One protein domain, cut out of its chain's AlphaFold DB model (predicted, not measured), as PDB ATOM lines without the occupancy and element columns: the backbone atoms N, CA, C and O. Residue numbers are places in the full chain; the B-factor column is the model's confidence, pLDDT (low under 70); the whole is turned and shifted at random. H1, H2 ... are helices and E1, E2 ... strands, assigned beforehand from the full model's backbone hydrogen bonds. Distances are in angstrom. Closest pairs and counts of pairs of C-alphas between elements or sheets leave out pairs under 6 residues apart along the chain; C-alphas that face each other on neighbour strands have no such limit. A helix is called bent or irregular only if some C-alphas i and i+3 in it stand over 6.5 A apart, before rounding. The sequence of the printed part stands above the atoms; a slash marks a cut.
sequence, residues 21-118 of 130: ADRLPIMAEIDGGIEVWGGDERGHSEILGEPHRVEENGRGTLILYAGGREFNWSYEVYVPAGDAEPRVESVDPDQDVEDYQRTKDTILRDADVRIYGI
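Overview. This is residues 21 to 118 of the 130 residues of an uncharacterized protein of Natrinema sp. CBA1119 (UniProt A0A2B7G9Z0). One antiparallel sheet of seven strands folds back on itself into two leaves, E6, E5, E4 and E3 facing E1 and E7, with the sharply bent E2 as the hinge. Helix H1 packs on the sheet, mainly at E2 and E3, while the short helix H2 lies off the sheet at one end of the longest axis. The printed part has 98 residues, with two named helices and seven named strands in the order H1 E1 E2 E3 E4 E5 H2 E6 E7; the sheet runs E6 E5 E4 E3 E2 E1 E7, and the class is mixed, helices and strands. The whole is compact and rounded, with a radius of gyration of the C-alphas of 12.6 A and spans of 35 by 31 by 27 A.

Along the chain. The longest strand is E2, residues 45 to 56, 24.7 A from first to last C-alpha. Beside it are E1, residues 34 to 39, 16.4 A, and E3, residues 62 to 69, 19.4 A. E4 is residues 72 to 79, 21.0 A, and E5 is residues 87 to 90. E6 is residues 105 to 109, and E7 is residues 112 to 117, 17.0 A, ending at C-alpha 117 (24.065, -15.369, 1.284). H1 is residues 21 to 28, beginning at C-alpha 21 (30.479, -33.571, -5.759), and H2 is residues 97 to 103.

Arrangement. E1 to E5 form a meander, each strand the antiparallel neighbour of the one before. E2 bends by 89 degrees at residue 50 and pairs with E1 over residues 45 to 49 and with E3 over residues 50 to 56. N 36 and O 49 are 2.8 A apart across E1 and E2, and N 63 and O 55 are 2.8 A apart across E3 and E2. In the hairpin of E3 and E4, N 64 and O 77 are 3.0 A apart; in that of E4 and E5, N 76 and O 89 are 2.9 A apart. Across E6 and E5, N 90 and O 105 are 2.8 A apart. E6 runs on into E7 across a break of 2 residues, at 92 degrees. E7 is antiparallel to E1 at 152 degrees, with N 37 and O 114 2.9 A apart. The two edge strands are E6 and E7. Between the leaves, the closest C-alphas of E1 and E6 are those of Gly 39 and Leu 108, 6.9 A. H1 is on the sheet; its closest C-alphas to E2 are Ala 28 and Arg 53, 5.1 A, and to E3 Leu 24 and Leu 64, 6.3 A. H1 is only just irregular, with C-alphas 22 and 25 6.6 A apart. H2 is not on the sheet and is apart from H1. In H2 each O i to N i+4 pair is within hydrogen-bond range; in H1, 2 of 4 are.

Size, cuts and confidence. The two C-alphas farthest apart are those of Glu 98 and Gly 117, 35.4 A. The printed part has no cut and no long link. The mean pLDDT of the printed part is 90.5, and residues 69 to 71 are under 70.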
ATOM      1  N   ALA A  21      31.240 -32.985  -4.659       94.56
ATOM      2  CA  ALA A  21      30.479 -33.571  -5.759       94.56
ATOM      3  C   ALA A  21      28.964 -33.602  -5.496       94.56
ATOM      4  O   ALA A  21      28.191 -33.350  -6.416       94.56
ATOM      5  N   ASP A  22      28.547 -33.862  -4.256       93.69
ATOM      6  CA  ASP A  22      27.130 -33.916  -3.880       93.69
ATOM      7  C   ASP A  22      26.543 -32.511  -3.707       93.69
ATOM      8  O   ASP A  22      25.359 -32.284  -3.955       93.69
ATOM      9  N   ARG A  23      27.384 -31.536  -3.337       94.31
ATOM     10  CA  ARG A  23      26.965 -30.144  -3.151       94.31
ATOM     11  C   ARG A  23      26.813 -29.373  -4.461       94.31
ATOM     12  O   ARG A  23      25.894 -28.563  -4.554       94.31
ATOM     13  N   LEU A  24      27.688 -29.569  -5.458       94.62
ATOM     14  CA  LEU A  24      27.679 -28.748  -6.687       94.62
ATOM     15  C   LEU A  24      26.320 -28.718  -7.412       94.62
ATOM     16  O   LEU A  24      25.916 -27.625  -7.815       94.62
ATOM     17  N   PRO A  25      25.600 -29.847  -7.585       94.38
ATOM     18  CA  PRO A  25      24.293 -29.825  -8.230       94.38
ATOM     19  C   PRO A  25      23.283 -28.963  -7.477       94.38
ATOM     20  O   PRO A  25      22.601 -28.161  -8.100       94.38
ATOM     21  N   ILE A  26      23.273 -29.053  -6.145       93.38
ATOM     22  CA  ILE A  26      22.382 -28.264  -5.289       93.38
ATOM     23  C   ILE A  26      22.724 -26.776  -5.403       93.38
ATOM     24  O   ILE A  26      21.829 -25.951  -5.546       93.38
ATOM     25  N   MET A  27      24.018 -26.419  -5.400       92.00
ATOM     26  CA  MET A  27      24.447 -25.022  -5.567       92.00
ATOM     27  C   MET A  27      23.949 -24.420  -6.885       92.00
ATOM     28  O   MET A  27      23.569 -23.255  -6.906       92.00
ATOM     29  N   ALA A  28      23.951 -25.196  -7.973       91.44
ATOM     30  CA  ALA A  28      23.521 -24.736  -9.293       91.44
ATOM     31  C   ALA A  28      22.004 -24.508  -9.414       91.44
ATOM     32  O   ALA A  28      21.579 -23.850 -10.357       91.44
ATOM     33  N   GLU A  29      21.196 -25.052  -8.501       90.38
ATOM     34  CA  GLU A  29      19.734 -24.906  -8.506       90.38
ATOM     35  C   GLU A  29      19.239 -23.710  -7.677       90.38
ATOM     36  O   GLU A  29      18.042 -23.419  -7.666       90.38
ATOM     37  N   ILE A  30      20.131 -23.009  -6.972       85.69
ATOM     38  CA  ILE A  30      19.749 -21.873  -6.132       85.69
ATOM     39  C   ILE A  30      19.673 -20.601  -6.978       85.69
ATOM     40  O   ILE A  30      20.684 -20.061  -7.428       85.69
ATOM     41  N   ASP A  31      18.453 -20.094  -7.142       80.06
ATOM     42  CA  ASP A  31      18.169 -18.878  -7.899       80.06
ATOM     43  C   ASP A  31      18.511 -17.601  -7.109       80.06
ATOM     44  O   ASP A  31      17.671 -17.038  -6.400       80.06
ATOM     45  N   GLY A  32      19.728 -17.095  -7.314       81.56
ATOM     46  CA  GLY A  32      20.157 -15.758  -6.893       81.56
ATOM     47  C   GLY A  32      20.220 -15.530  -5.377       81.56
ATOM     48  O   GLY A  32      19.850 -16.367  -4.557       81.56
ATOM     49  N   GLY A  33      20.738 -14.361  -4.986       82.81
ATOM     50  CA  GLY A  33      20.861 -13.985  -3.567       82.81
ATOM     51  C   GLY A  33      21.932 -14.771  -2.803       82.81
ATOM     52  O   GLY A  33      22.008 -14.681  -1.575       82.81
ATOM     53  N   ILE A  34      22.775 -15.510  -3.522       87.69
ATOM     54  CA  ILE A  34      23.883 -16.291  -2.981       87.69
ATOM     55  C   ILE A  34      25.157 -16.062  -3.787       87.69
ATOM     56  O   ILE A  34      25.115 -15.724  -4.962       87.69
ATOM     57  N   GLU A  35      26.296 -16.293  -3.156       90.31
ATOM     58  CA  GLU A  35      27.614 -16.186  -3.754       90.31
ATOM     59  C   GLU A  35      28.434 -17.421  -3.410       90.31
ATOM     60  O   GLU A  35      28.438 -17.902  -2.275       90.31
ATOM     61  N   VAL A  36      29.146 -17.923  -4.405       92.81
ATOM     62  CA  VAL A  36      30.043 -19.059  -4.305       92.81
ATOM     63  C   VAL A  36      31.437 -18.560  -3.952       92.81
ATOM     64  O   VAL A  36      31.984 -17.679  -4.612       92.81
ATOM     65  N   TRP A  37      32.024 -19.143  -2.916       94.25
ATOM     66  CA  TRP A  37      33.374 -18.844  -2.452       94.25
ATOM     67  C   TRP A  37      34.204 -20.115  -2.516       94.25
ATOM     68  O   TRP A  37      33.796 -21.145  -1.973       94.25
ATOM     69  N   GLY A  38      35.359 -20.039  -3.170       93.50
ATOM     70  CA  GLY A  38      36.344 -21.112  -3.195       93.50
ATOM     71  C   GLY A  38      37.473 -20.844  -2.213       93.50
ATOM     72  O   GLY A  38      37.897 -19.700  -2.060       93.50
ATOM     73  N   GLY A  39      37.975 -21.896  -1.576       93.06
ATOM     74  CA  GLY A  39      39.180 -21.861  -0.755       93.06
ATOM     75  C   GLY A  39      40.063 -23.079  -1.009       93.06
ATOM     76  O   GLY A  39      39.550 -24.132  -1.378       93.06
ATOM     77  N   ASP A  40      41.375 -22.942  -0.820       92.06
ATOM     78  CA  ASP A  40      42.324 -24.062  -0.846       92.06
ATOM     79  C   ASP A  40      42.978 -24.328   0.522       92.06
ATOM     80  O   ASP A  40      42.919 -23.511   1.444       92.06
ATOM     81  N   GLU A  41      43.654 -25.475   0.653       88.25
ATOM     82  CA  GLU A  41      44.390 -25.871   1.869       88.25
ATOM     83  C   GLU A  41      45.495 -24.881   2.292       88.25
ATOM     84  O   GLU A  41      46.037 -24.971   3.397       88.25
ATOM     85  N   ARG A  42      45.868 -23.940   1.417       87.31
ATOM     86  CA  ARG A  42      46.937 -22.960   1.648       87.31
ATOM     87  C   ARG A  42      46.404 -21.649   2.216       87.31
ATOM     88  O   ARG A  42      47.206 -20.747   2.459       87.31
ATOM     89  N   GLY A  43      45.092 -21.552   2.428       84.31
ATOM     90  CA  GLY A  43      44.420 -20.346   2.904       84.31
ATOM     91  C   GLY A  43      44.220 -19.302   1.805       84.31
ATOM     92  O   GLY A  43      44.026 -18.125   2.106       84.31
ATOM     93  N   HIS A  44      44.311 -19.679   0.524       90.12
ATOM     94  CA  HIS A  44      43.876 -18.795  -0.553       90.12
ATOM     95  C   HIS A  44      42.367 -18.923  -0.729       90.12
ATOM     96  O   HIS A  44      41.844 -20.031  -0.813       90.12
ATOM     97  N   SER A  45      41.683 -17.786  -0.829       91.06
ATOM     98  CA  SER A  45      40.238 -17.716  -1.038       91.06
ATOM     99  C   SER A  45      39.900 -16.806  -2.212       91.06
ATOM    100  O   SER A  45      40.509 -15.745  -2.342       91.06
ATOM    101  N   GLU A  46      38.891 -17.173  -2.997       90.94
ATOM    102  CA  GLU A  46      38.393 -16.378  -4.121       90.94
ATOM    103  C   GLU A  46      36.859 -16.343  -4.132       90.94
ATOM    104  O   GLU A  46      36.193 -17.350  -3.872       90.94
ATOM    105  N   ILE A  47      36.303 -15.180  -4.477       92.44
ATOM    106  CA  ILE A  47      34.873 -15.016  -4.738       92.44
ATOM    107  C   ILE A  47      34.603 -15.439  -6.181       92.44
ATOM    108  O   ILE A  47      35.055 -14.796  -7.128       92.44
ATOM    109  N   LEU A  48      33.836 -16.512  -6.352       92.50
ATOM    110  CA  LEU A  48      33.522 -17.072  -7.667       92.50
ATOM    111  C   LEU A  48      32.240 -16.478  -8.267       92.50
ATOM    112  O   LEU A  48      31.994 -16.637  -9.460       92.50
ATOM    113  N   GLY A  49      31.437 -15.769  -7.469       91.62
ATOM    114  CA  GLY A  49      30.183 -15.151  -7.905       91.62
ATOM    115  C   GLY A  49      28.983 -16.092  -7.799       91.62
ATOM    116  O   GLY A  49      28.998 -17.045  -7.024       91.62
ATOM    117  N   GLU A  50      27.922 -15.822  -8.551       91.94
ATOM    118  CA  GLU A  50      26.707 -16.642  -8.509       91.94
ATOM    119  C   GLU A  50      26.927 -17.969  -9.258       91.94
ATOM    120  O   GLU A  50      27.619 -17.978 -10.286       91.94
ATOM    121  N   PRO A  51      26.369 -19.092  -8.772       92.19
ATOM    122  CA  PRO A  51      26.353 -20.338  -9.522       92.19
ATOM    123  C   PRO A  51      25.305 -20.261 -10.637       92.19
ATOM    124  O   PRO A  51      24.225 -19.715 -10.444       92.19
ATOM    125  N   HIS A  52      25.619 -20.828 -11.803       86.88
ATOM    126  CA  HIS A  52      24.724 -20.765 -12.968       86.88
ATOM    127  C   HIS A  52      24.276 -22.133 -13.450       86.88
ATOM    128  O   HIS A  52      23.128 -22.336 -13.828       86.88
ATOM    129  N   ARG A  53      25.217 -23.072 -13.532       91.94
ATOM    130  CA  ARG A  53      24.978 -24.363 -14.166       91.94
ATOM    131  C   ARG A  53      25.979 -25.381 -13.669       91.94
ATOM    132  O   ARG A  53      27.152 -25.056 -13.511       91.94
ATOM    133  N   VAL A  54      25.533 -26.622 -13.527       94.81
ATOM    134  CA  VAL A  54      26.417 -27.776 -13.389       94.81
ATOM    135  C   VAL A  54      26.361 -28.620 -14.660       94.81
ATOM    136  O   VAL A  54      25.290 -28.845 -15.225       94.81
ATOM    137  N   GLU A  55      27.512 -29.084 -15.129       95.44
ATOM    138  CA  GLU A  55      27.598 -30.111 -16.166       95.44
ATOM    139  C   GLU A  55      28.409 -31.303 -15.668       95.44
ATOM    140  O   GLU A  55      29.423 -31.146 -14.991       95.44
ATOM    141  N   GLU A  56      27.983 -32.504 -16.053       96.25
ATOM    142  CA  GLU A  56      28.764 -33.723 -15.881       96.25
ATOM    143  C   GLU A  56      29.334 -34.141 -17.237       96.25
ATOM    144  O   GLU A  56      28.600 -34.342 -18.211       96.25
ATOM    145  N   ASN A  57      30.656 -34.280 -17.327       90.81
ATOM    146  CA  ASN A  57      31.272 -34.801 -18.544       90.81
ATOM    147  C   ASN A  57      31.191 -36.338 -18.600       90.81
ATOM    148  O   ASN A  57      30.949 -37.016 -17.607       90.81
ATOM    149  N   GLY A  58      31.490 -36.935 -19.759       86.44
ATOM    150  CA  GLY A  58      31.436 -38.397 -19.947       86.44
ATOM    151  C   GLY A  58      32.420 -39.232 -19.107       86.44
ATOM    152  O   GLY A  58      32.523 -40.438 -19.324       86.44
ATOM    153  N   ARG A  59      33.183 -38.613 -18.199       88.94
ATOM    154  CA  ARG A  59      34.072 -39.267 -17.227       88.94
ATOM    155  C   ARG A  59      33.593 -39.086 -15.782       88.94
ATOM    156  O   ARG A  59      34.344 -39.438 -14.882       88.94
ATOM    157  N   GLY A  60      32.402 -38.529 -15.565       90.56
ATOM    158  CA  GLY A  60      31.860 -38.256 -14.234       90.56
ATOM    159  C   GLY A  60      32.477 -37.041 -13.542       90.56
ATOM    160  O   GLY A  60      32.356 -36.903 -12.334       90.56
ATOM    161  N   THR A  61      33.195 -36.181 -14.274       95.69
ATOM    162  CA  THR A  61      33.671 -34.914 -13.698       95.69
ATOM    163  C   THR A  61      32.525 -33.922 -13.692       95.69
ATOM    164  O   THR A  61      31.977 -33.642 -14.762       95.69
ATOM    165  N   LEU A  62      32.228 -33.369 -12.522       97.19
ATOM    166  CA  LEU A  62      31.291 -32.267 -12.375       97.19
ATOM    167  C   LEU A  62      32.016 -30.939 -12.578       97.19
ATOM    168  O   LEU A  62      33.153 -30.762 -12.136       97.19
ATOM    169  N   ILE A  63      31.352 -30.026 -13.277       96.56
ATOM    170  CA  ILE A  63      31.833 -28.679 -13.558       96.56
ATOM    171  C   ILE A  63      30.730 -27.707 -13.158       96.56
ATOM    172  O   ILE A  63      29.691 -27.670 -13.817       96.56
ATOM    173  N   LEU A  64      30.942 -26.939 -12.089       96.12
ATOM    174  CA  LEU A  64      30.075 -25.809 -11.748       96.12
ATOM    175  C   LEU A  64      30.604 -24.549 -12.434       96.12
ATOM    176  O   LEU A  64      31.750 -24.154 -12.219       96.12
ATOM    177  N   TYR A  65      29.748 -23.912 -13.224       95.00
ATOM    178  CA  TYR A  65      29.987 -22.611 -13.835       95.00
ATOM    179  C   TYR A  65      29.547 -21.508 -12.877       95.00
ATOM    180  O   TYR A  65      28.377 -21.471 -12.486       95.00
ATOM    181  N   ALA A  66      30.465 -20.609 -12.524       93.62
ATOM    182  CA  ALA A  66      30.212 -19.512 -11.593       93.62
ATOM    183  C   ALA A  66      30.713 -18.163 -12.134       93.62
ATOM    184  O   ALA A  66      31.701 -18.080 -12.877       93.62
ATOM    185  N   GLY A  67      30.005 -17.090 -11.787       90.56
ATOM    186  CA  GLY A  67      30.405 -15.724 -12.118       90.56
ATOM    187  C   GLY A  67      29.262 -14.722 -12.051       90.56
ATOM    188  O   GLY A  67      28.274 -14.929 -11.354       90.56
ATOM    189  N   GLY A  68      29.402 -13.608 -12.770       76.75
ATOM    190  CA  GLY A  68      28.501 -12.467 -12.623       76.75
ATOM    191  C   GLY A  68      27.074 -12.699 -13.128       76.75
ATOM    192  O   GLY A  68      26.165 -12.087 -12.576       76.75
ATOM    193  N   ARG A  69      26.875 -13.508 -14.188       68.06
ATOM    194  CA  ARG A  69      25.566 -13.905 -14.774       68.06
ATOM    195  C   ARG A  69      25.684 -15.198 -15.600       68.06
ATOM    196  O   ARG A  69      26.777 -15.510 -16.057       68.06
ATOM    197  N   GLU A  70      24.552 -15.841 -15.917       62.19
ATOM    198  CA  GLU A  70      24.462 -17.126 -16.658       62.19
ATOM    199  C   GLU A  70      25.305 -17.177 -17.946       62.19
ATOM    200  O   GLU A  70      25.947 -18.181 -18.246       62.19
ATOM    201  N   PHE A  71      25.363 -16.069 -18.689       65.94
ATOM    202  CA  PHE A  71      26.124 -15.955 -19.942       65.94
ATOM    203  C   PHE A  71      27.453 -15.200 -19.805       65.94
ATOM    204  O   PHE A  71      28.097 -14.916 -20.805       65.94
ATOM    205  N   ASN A  72      27.832 -14.811 -18.589       72.81
ATOM    206  CA  ASN A  72      29.050 -14.061 -18.292       72.81
ATOM    207  C   ASN A  72      29.652 -14.604 -16.990       72.81
ATOM    208  O   ASN A  72      29.623 -13.962 -15.933       72.81
ATOM    209  N   TRP A  73      30.087 -15.858 -17.076       87.00
ATOM    210  CA  TRP A  73      30.687 -16.609 -15.986       87.00
ATOM    211  C   TRP A  73      32.213 -16.631 -16.175       87.00
ATOM    212  O   TRP A  73      32.690 -16.656 -17.301       87.00
ATOM    213  N   SER A  74      32.999 -16.575 -15.100       91.75
ATOM    214  CA  SER A  74      34.470 -16.423 -15.191       91.75
ATOM    215  C   SER A  74      35.238 -17.556 -14.522       91.75
ATOM    216  O   SER A  74      36.466 -17.610 -14.619       91.75
ATOM    217  N   TYR A  75      34.522 -18.461 -13.852       95.88
ATOM    218  CA  TYR A  75      35.107 -19.541 -13.078       95.88
ATOM    219  C   TYR A  75      34.441 -20.884 -13.353       95.88
ATOM    220  O   TYR A  75      33.220 -20.983 -13.490       95.88
ATOM    221  N   GLU A  76      35.264 -21.927 -13.367       96.25
ATOM    222  CA  GLU A  76      34.829 -23.321 -13.377       96.25
ATOM    223  C   GLU A  76      35.348 -24.033 -12.139       96.25
ATOM    224  O   GLU A  76      36.559 -24.095 -11.910       96.25
ATOM    225  N   VAL A  77      34.444 -24.632 -11.372       96.88
ATOM    226  CA  VAL A  77      34.804 -25.542 -10.285       96.88
ATOM    227  C   VAL A  77      34.769 -26.960 -10.827       96.88
ATOM    228  O   VAL A  77      33.703 -27.483 -11.141       96.88
ATOM    229  N   TYR A  78      35.936 -27.583 -10.928       96.62
ATOM    230  CA  TYR A  78      36.089 -28.959 -11.373       96.62
ATOM    231  C   TYR A  78      36.134 -29.905 -10.187       96.62
ATOM    232  O   TYR A  78      37.039 -29.811  -9.359       96.62
ATOM    233  N   VAL A  79      35.242 -30.891 -10.189       96.56
ATOM    234  CA  VAL A  79      35.270 -32.031  -9.269       96.56
ATOM    235  C   VAL A  79      35.424 -33.306 -10.096       96.56
ATOM    236  O   VAL A  79      34.452 -33.790 -10.681       96.56
ATOM    237  N   PRO A  80      36.657 -33.821 -10.246       94.31
ATOM    238  CA  PRO A  80      36.911 -35.061 -10.970       94.31
ATOM    239  C   PRO A  80      36.210 -36.265 -10.333       94.31
ATOM    240  O   PRO A  80      36.083 -36.348  -9.117       94.31
ATOM    241  N   ALA A  81      35.851 -37.259 -11.147       89.44
ATOM    242  CA  ALA A  81      35.503 -38.571 -10.612       89.44
ATOM    243  C   ALA A  81      36.768 -39.290 -10.106       89.44
ATOM    244  O   ALA A  81      37.739 -39.440 -10.856       89.44
ATOM    245  N   GLY A  82      36.731 -39.792  -8.869       85.12
ATOM    246  CA  GLY A  82      37.812 -40.572  -8.253       85.12
ATOM    247  C   GLY A  82      38.711 -39.751  -7.325       85.12
ATOM    248  O   GLY A  82      38.266 -38.776  -6.740       85.12
ATOM    249  N   ASP A  83      39.977 -40.155  -7.185       85.19
ATOM    250  CA  ASP A  83      40.916 -39.594  -6.193       85.19
ATOM    251  C   ASP A  83      41.617 -38.293  -6.637       85.19
ATOM    252  O   ASP A  83      42.591 -37.870  -6.013       85.19
ATOM    253  N   ALA A  84      41.213 -37.692  -7.760       90.88
ATOM    254  CA  ALA A  84      41.831 -36.455  -8.228       90.88
ATOM    255  C   ALA A  84      41.220 -35.242  -7.517       90.88
ATOM    256  O   ALA A  84      40.003 -35.127  -7.402       90.88
ATOM    257  N   GLU A  85      42.088 -34.329  -7.091       94.12
ATOM    258  CA  GLU A  85      41.720 -33.166  -6.285       94.12
ATOM    259  C   GLU A  85      40.797 -32.204  -7.057       94.12
ATOM    260  O   GLU A  85      41.042 -31.922  -8.246       94.12
ATOM    261  N   PRO A  86      39.761 -31.655  -6.399       96.12
ATOM    262  CA  PRO A  86      38.984 -30.559  -6.945       96.12
ATOM    263  C   PRO A  86      39.842 -29.318  -7.192       96.12
ATOM    264  O   PRO A  86      40.861 -29.086  -6.537       96.12
ATOM    265  N   ARG A  87      39.431 -28.489  -8.146       96.50
ATOM    266  CA  ARG A  87      40.155 -27.256  -8.479       96.50
ATOM    267  C   ARG A  87      39.232 -26.194  -9.040       96.50
ATOM    268  O   ARG A  87      38.198 -26.519  -9.620       96.50
ATOM    269  N   VAL A  88      39.660 -24.942  -8.936       97.06
ATOM    270  CA  VAL A  88      38.985 -23.810  -9.574       97.06
ATOM    271  C   VAL A  88      39.863 -23.266 -10.685       97.06
ATOM    272  O   VAL A  88      41.051 -22.997 -10.484       97.06
ATOM    273  N   GLU A  89      39.270 -23.114 -11.862       96.56
ATOM    274  CA  GLU A  89      39.908 -22.516 -13.026       96.56
ATOM    275  C   GLU A  89      39.267 -21.161 -13.329       96.56
ATOM    276  O   GLU A  89      38.044 -21.046 -13.371       96.56
ATOM    277  N   SER A  90      40.099 -20.143 -13.549       94.75
ATOM    278  CA  SER A  90      39.679 -18.896 -14.183       94.75
ATOM    279  C   SER A  90      39.696 -19.078 -15.693       94.75
ATOM    280  O   SER A  90      40.642 -19.647 -16.252       94.75
ATOM    281  N   VAL A  91      38.647 -18.598 -16.352       93.75
ATOM    282  CA  VAL A  91      38.491 -18.693 -17.801       93.75
ATOM    283  C   VAL A  91      37.801 -17.452 -18.371       93.75
ATOM    284  O   VAL A  91      37.228 -16.640 -17.646       93.75
ATOM    285  N   ASP A  92      37.827 -17.342 -19.695       91.12
ATOM    286  CA  ASP A  92      37.102 -16.333 -20.463       91.12
ATOM    287  C   ASP A  92      36.090 -17.046 -21.383       91.12
ATOM    288  O   ASP A  92      36.505 -17.679 -22.361       91.12
ATOM    289  N   PRO A  93      34.781 -17.018 -21.066       87.56
ATOM    290  CA  PRO A  93      33.762 -17.794 -21.776       87.56
ATOM    291  C   PRO A  93      33.482 -17.259 -23.187       87.56
ATOM    292  O   PRO A  93      32.897 -17.976 -23.998       87.56
ATOM    293  N   ASP A  94      33.887 -16.020 -23.482       89.19
ATOM    294  CA  ASP A  94      33.657 -15.365 -24.771       89.19
ATOM    295  C   ASP A  94      34.718 -15.754 -25.819       89.19
ATOM    296  O   ASP A  94      34.619 -15.372 -26.989       89.19
ATOM    297  N   GLN A  95      35.740 -16.521 -25.421       88.31
ATOM    298  CA  GLN A  95      36.782 -17.005 -26.321       88.31
ATOM    299  C   GLN A  95      36.324 -18.193 -27.169       88.31
ATOM    300  O   GLN A  95      35.563 -19.061 -26.741       88.31
ATOM    301  N   ASP A  96      36.881 -18.283 -28.377       91.38
ATOM    302  CA  ASP A  96      36.768 -19.487 -29.193       91.38
ATOM    303  C   ASP A  96      37.381 -20.693 -28.465       91.38
ATOM    304  O   ASP A  96      38.337 -20.563 -27.702       91.38
ATOM    305  N   VAL A  97      36.875 -21.896 -28.758       90.00
ATOM    306  CA  VAL A  97      37.203 -23.138 -28.028       90.00
ATOM    307  C   VAL A  97      38.709 -23.370 -27.852       90.00
ATOM    308  O   VAL A  97      39.136 -23.811 -26.787       90.00
ATOM    309  N   GLU A  98      39.521 -23.101 -28.878       91.56
ATOM    310  CA  GLU A  98      40.976 -23.290 -28.806       91.56
ATOM    311  C   GLU A  98      41.641 -22.333 -27.811       91.56
ATOM    312  O   GLU A  98      42.509 -22.748 -27.040       91.56
ATOM    313  N   ASP A  99      41.233 -21.066 -27.823       92.75
ATOM    314  CA  ASP A  99      41.780 -20.046 -26.938       92.75
ATOM    315  C   ASP A  99      41.266 -20.251 -25.516       92.75
ATOM    316  O   ASP A  99      42.088 -20.325 -24.607       92.75
ATOM    317  N   TYR A 100      39.967 -20.505 -25.351       88.81
ATOM    318  CA  TYR A 100      39.346 -20.840 -24.073       88.81
ATOM    319  C   TYR A 100      40.065 -22.001 -23.371       88.81
ATOM    320  O   TYR A 100      40.375 -21.907 -22.192       88.81
ATOM    321  N   GLN A 101      40.397 -23.087 -24.084       90.31
ATOM    322  CA  GLN A 101      41.141 -24.208 -23.488       90.31
ATOM    323  C   GLN A 101      42.599 -23.851 -23.172       90.31
ATOM    324  O   GLN A 101      43.174 -24.379 -22.222       90.31
ATOM    325  N   ARG A 102      43.229 -22.992 -23.981       91.81
ATOM    326  CA  ARG A 102      44.638 -22.613 -23.817       91.81
ATOM    327  C   ARG A 102      44.849 -21.631 -22.666       91.81
ATOM    328  O   ARG A 102      45.934 -21.620 -22.091       91.81
ATOM    329  N   THR A 103      43.873 -20.771 -22.400       90.62
ATOM    330  CA  THR A 103      43.985 -19.654 -21.452       90.62
ATOM    331  C   THR A 103      43.464 -19.981 -20.061       90.62
ATOM    332  O   THR A 103      43.678 -19.167 -19.166       90.62
ATOM    333  N   LYS A 104      42.845 -21.155 -19.858       92.44
ATOM    334  CA  LYS A 104      42.427 -21.604 -18.526       92.44
ATOM    335  C   LYS A 104      43.598 -21.578 -17.558       92.44
ATOM    336  O   LYS A 104      44.653 -22.154 -17.839       92.44
ATOM    337  N   ASP A 105      43.376 -20.969 -16.404       94.00
ATOM    338  CA  ASP A 105      44.372 -20.891 -15.345       94.00
ATOM    339  C   ASP A 105      43.815 -21.478 -14.052       94.00
ATOM    340  O   ASP A 105      42.763 -21.067 -13.570       94.00
ATOM    341  N   THR A 106      44.508 -22.469 -13.488       95.88
ATOM    342  CA  THR A 106      44.115 -23.051 -12.199       95.88
ATOM    343  C   THR A 106      44.531 -22.118 -11.070       95.88
ATOM    344  O   THR A 106      45.716 -22.055 -10.729       95.88
ATOM    345  N   ILE A 107      43.548 -21.464 -10.457       95.06
ATOM    346  CA  ILE A 107      43.760 -20.470  -9.400       95.06
ATOM    347  C   ILE A 107      43.657 -21.061  -7.989       95.06
ATOM    348  O   ILE A 107      44.348 -20.588  -7.092       95.06
ATOM    349  N   LEU A 108      42.874 -22.133  -7.806       95.12
ATOM    350  CA  LEU A 108      42.769 -22.887  -6.549       95.12
ATOM    351  C   LEU A 108      42.950 -24.383  -6.822       95.12
ATOM    352  O   LEU A 108      42.446 -24.904  -7.821       95.12
ATOM    353  N   ARG A 109      43.665 -25.080  -5.936       94.25
ATOM    354  CA  ARG A 109      43.927 -26.532  -5.999       94.25
ATOM    355  C   ARG A 109      43.500 -27.180  -4.695       94.25
ATOM    356  O   ARG A 109      43.647 -26.535  -3.671       94.25
ATOM    357  N   ASP A 110      43.045 -28.428  -4.743       94.50
ATOM    358  CA  ASP A 110      42.412 -29.073  -3.584       94.50
ATOM    359  C   ASP A 110      41.329 -28.164  -2.982       94.50
ATOM    360  O   ASP A 110      41.325 -27.811  -1.805       94.50
ATOM    361  N   ALA A 111      40.485 -27.648  -3.879       93.19
ATOM    362  CA  ALA A 111      39.571 -26.572  -3.554       93.19
ATOM    363  C   ALA A 111      38.308 -27.107  -2.870       93.19
ATOM    364  O   ALA A 111      37.662 -28.022  -3.382       93.19
ATOM    365  N   ASP A 112      37.899 -26.464  -1.782       95.19
ATOM    366  CA  ASP A 112      36.539 -26.564  -1.259       95.19
ATOM    367  C   ASP A 112      35.750 -25.319  -1.664       95.19
ATOM    368  O   ASP A 112      36.285 -24.210  -1.713       95.19
ATOM    369  N   VAL A 113      34.469 -25.497  -1.968       92.75
ATOM    370  CA  VAL A 113      33.609 -24.415  -2.444       92.75
ATOM    371  C   VAL A 113      32.311 -24.388  -1.651       92.75
ATOM    372  O   VAL A 113      31.688 -25.421  -1.422       92.75
ATOM    373  N   ARG A 114      31.886 -23.202  -1.213       93.00
ATOM    374  CA  ARG A 114      30.710 -23.022  -0.350       93.00
ATOM    375  C   ARG A 114      29.848 -21.869  -0.827       93.00
ATOM    376  O   ARG A 114      30.357 -20.919  -1.416       93.00
ATOM    377  N   ILE A 115      28.556 -21.948  -0.531       89.94
ATOM    378  CA  ILE A 115      27.610 -20.860  -0.782       89.94
ATOM    379  C   ILE A 115      27.435 -20.000   0.461       89.94
ATOM    380  O   ILE A 115      27.336 -20.494   1.586       89.94
ATOM    381  N   TYR A 116      27.359 -18.700   0.236       87.38
ATOM    382  CA  TYR A 116      27.078 -17.699   1.246       87.38
ATOM    383  C   TYR A 116      25.959 -16.797   0.748       87.38
ATOM    384  O   TYR A 116      25.913 -16.465  -0.429       87.38
ATOM    385  N   GLY A 117      25.075 -16.358   1.640       84.69
ATOM    386  CA  GLY A 117      24.065 -15.369   1.284       84.69
ATOM    387  C   GLY A 117      24.736 -14.049   0.907       84.69
ATOM    388  O   GLY A 117      25.621 -13.563   1.630       84.69
ATOM    389  N   ILE A 118      24.305 -13.466  -0.209       78.75
ATOM    390  CA  ILE A 118      24.602 -12.071  -0.519       78.75
ATOM    391  C   ILE A 118      23.663 -11.258   0.356       78.75
ATOM    392  O   ILE A 118      22.492 -11.061   0.032       78.75
TER     393      ILE A 118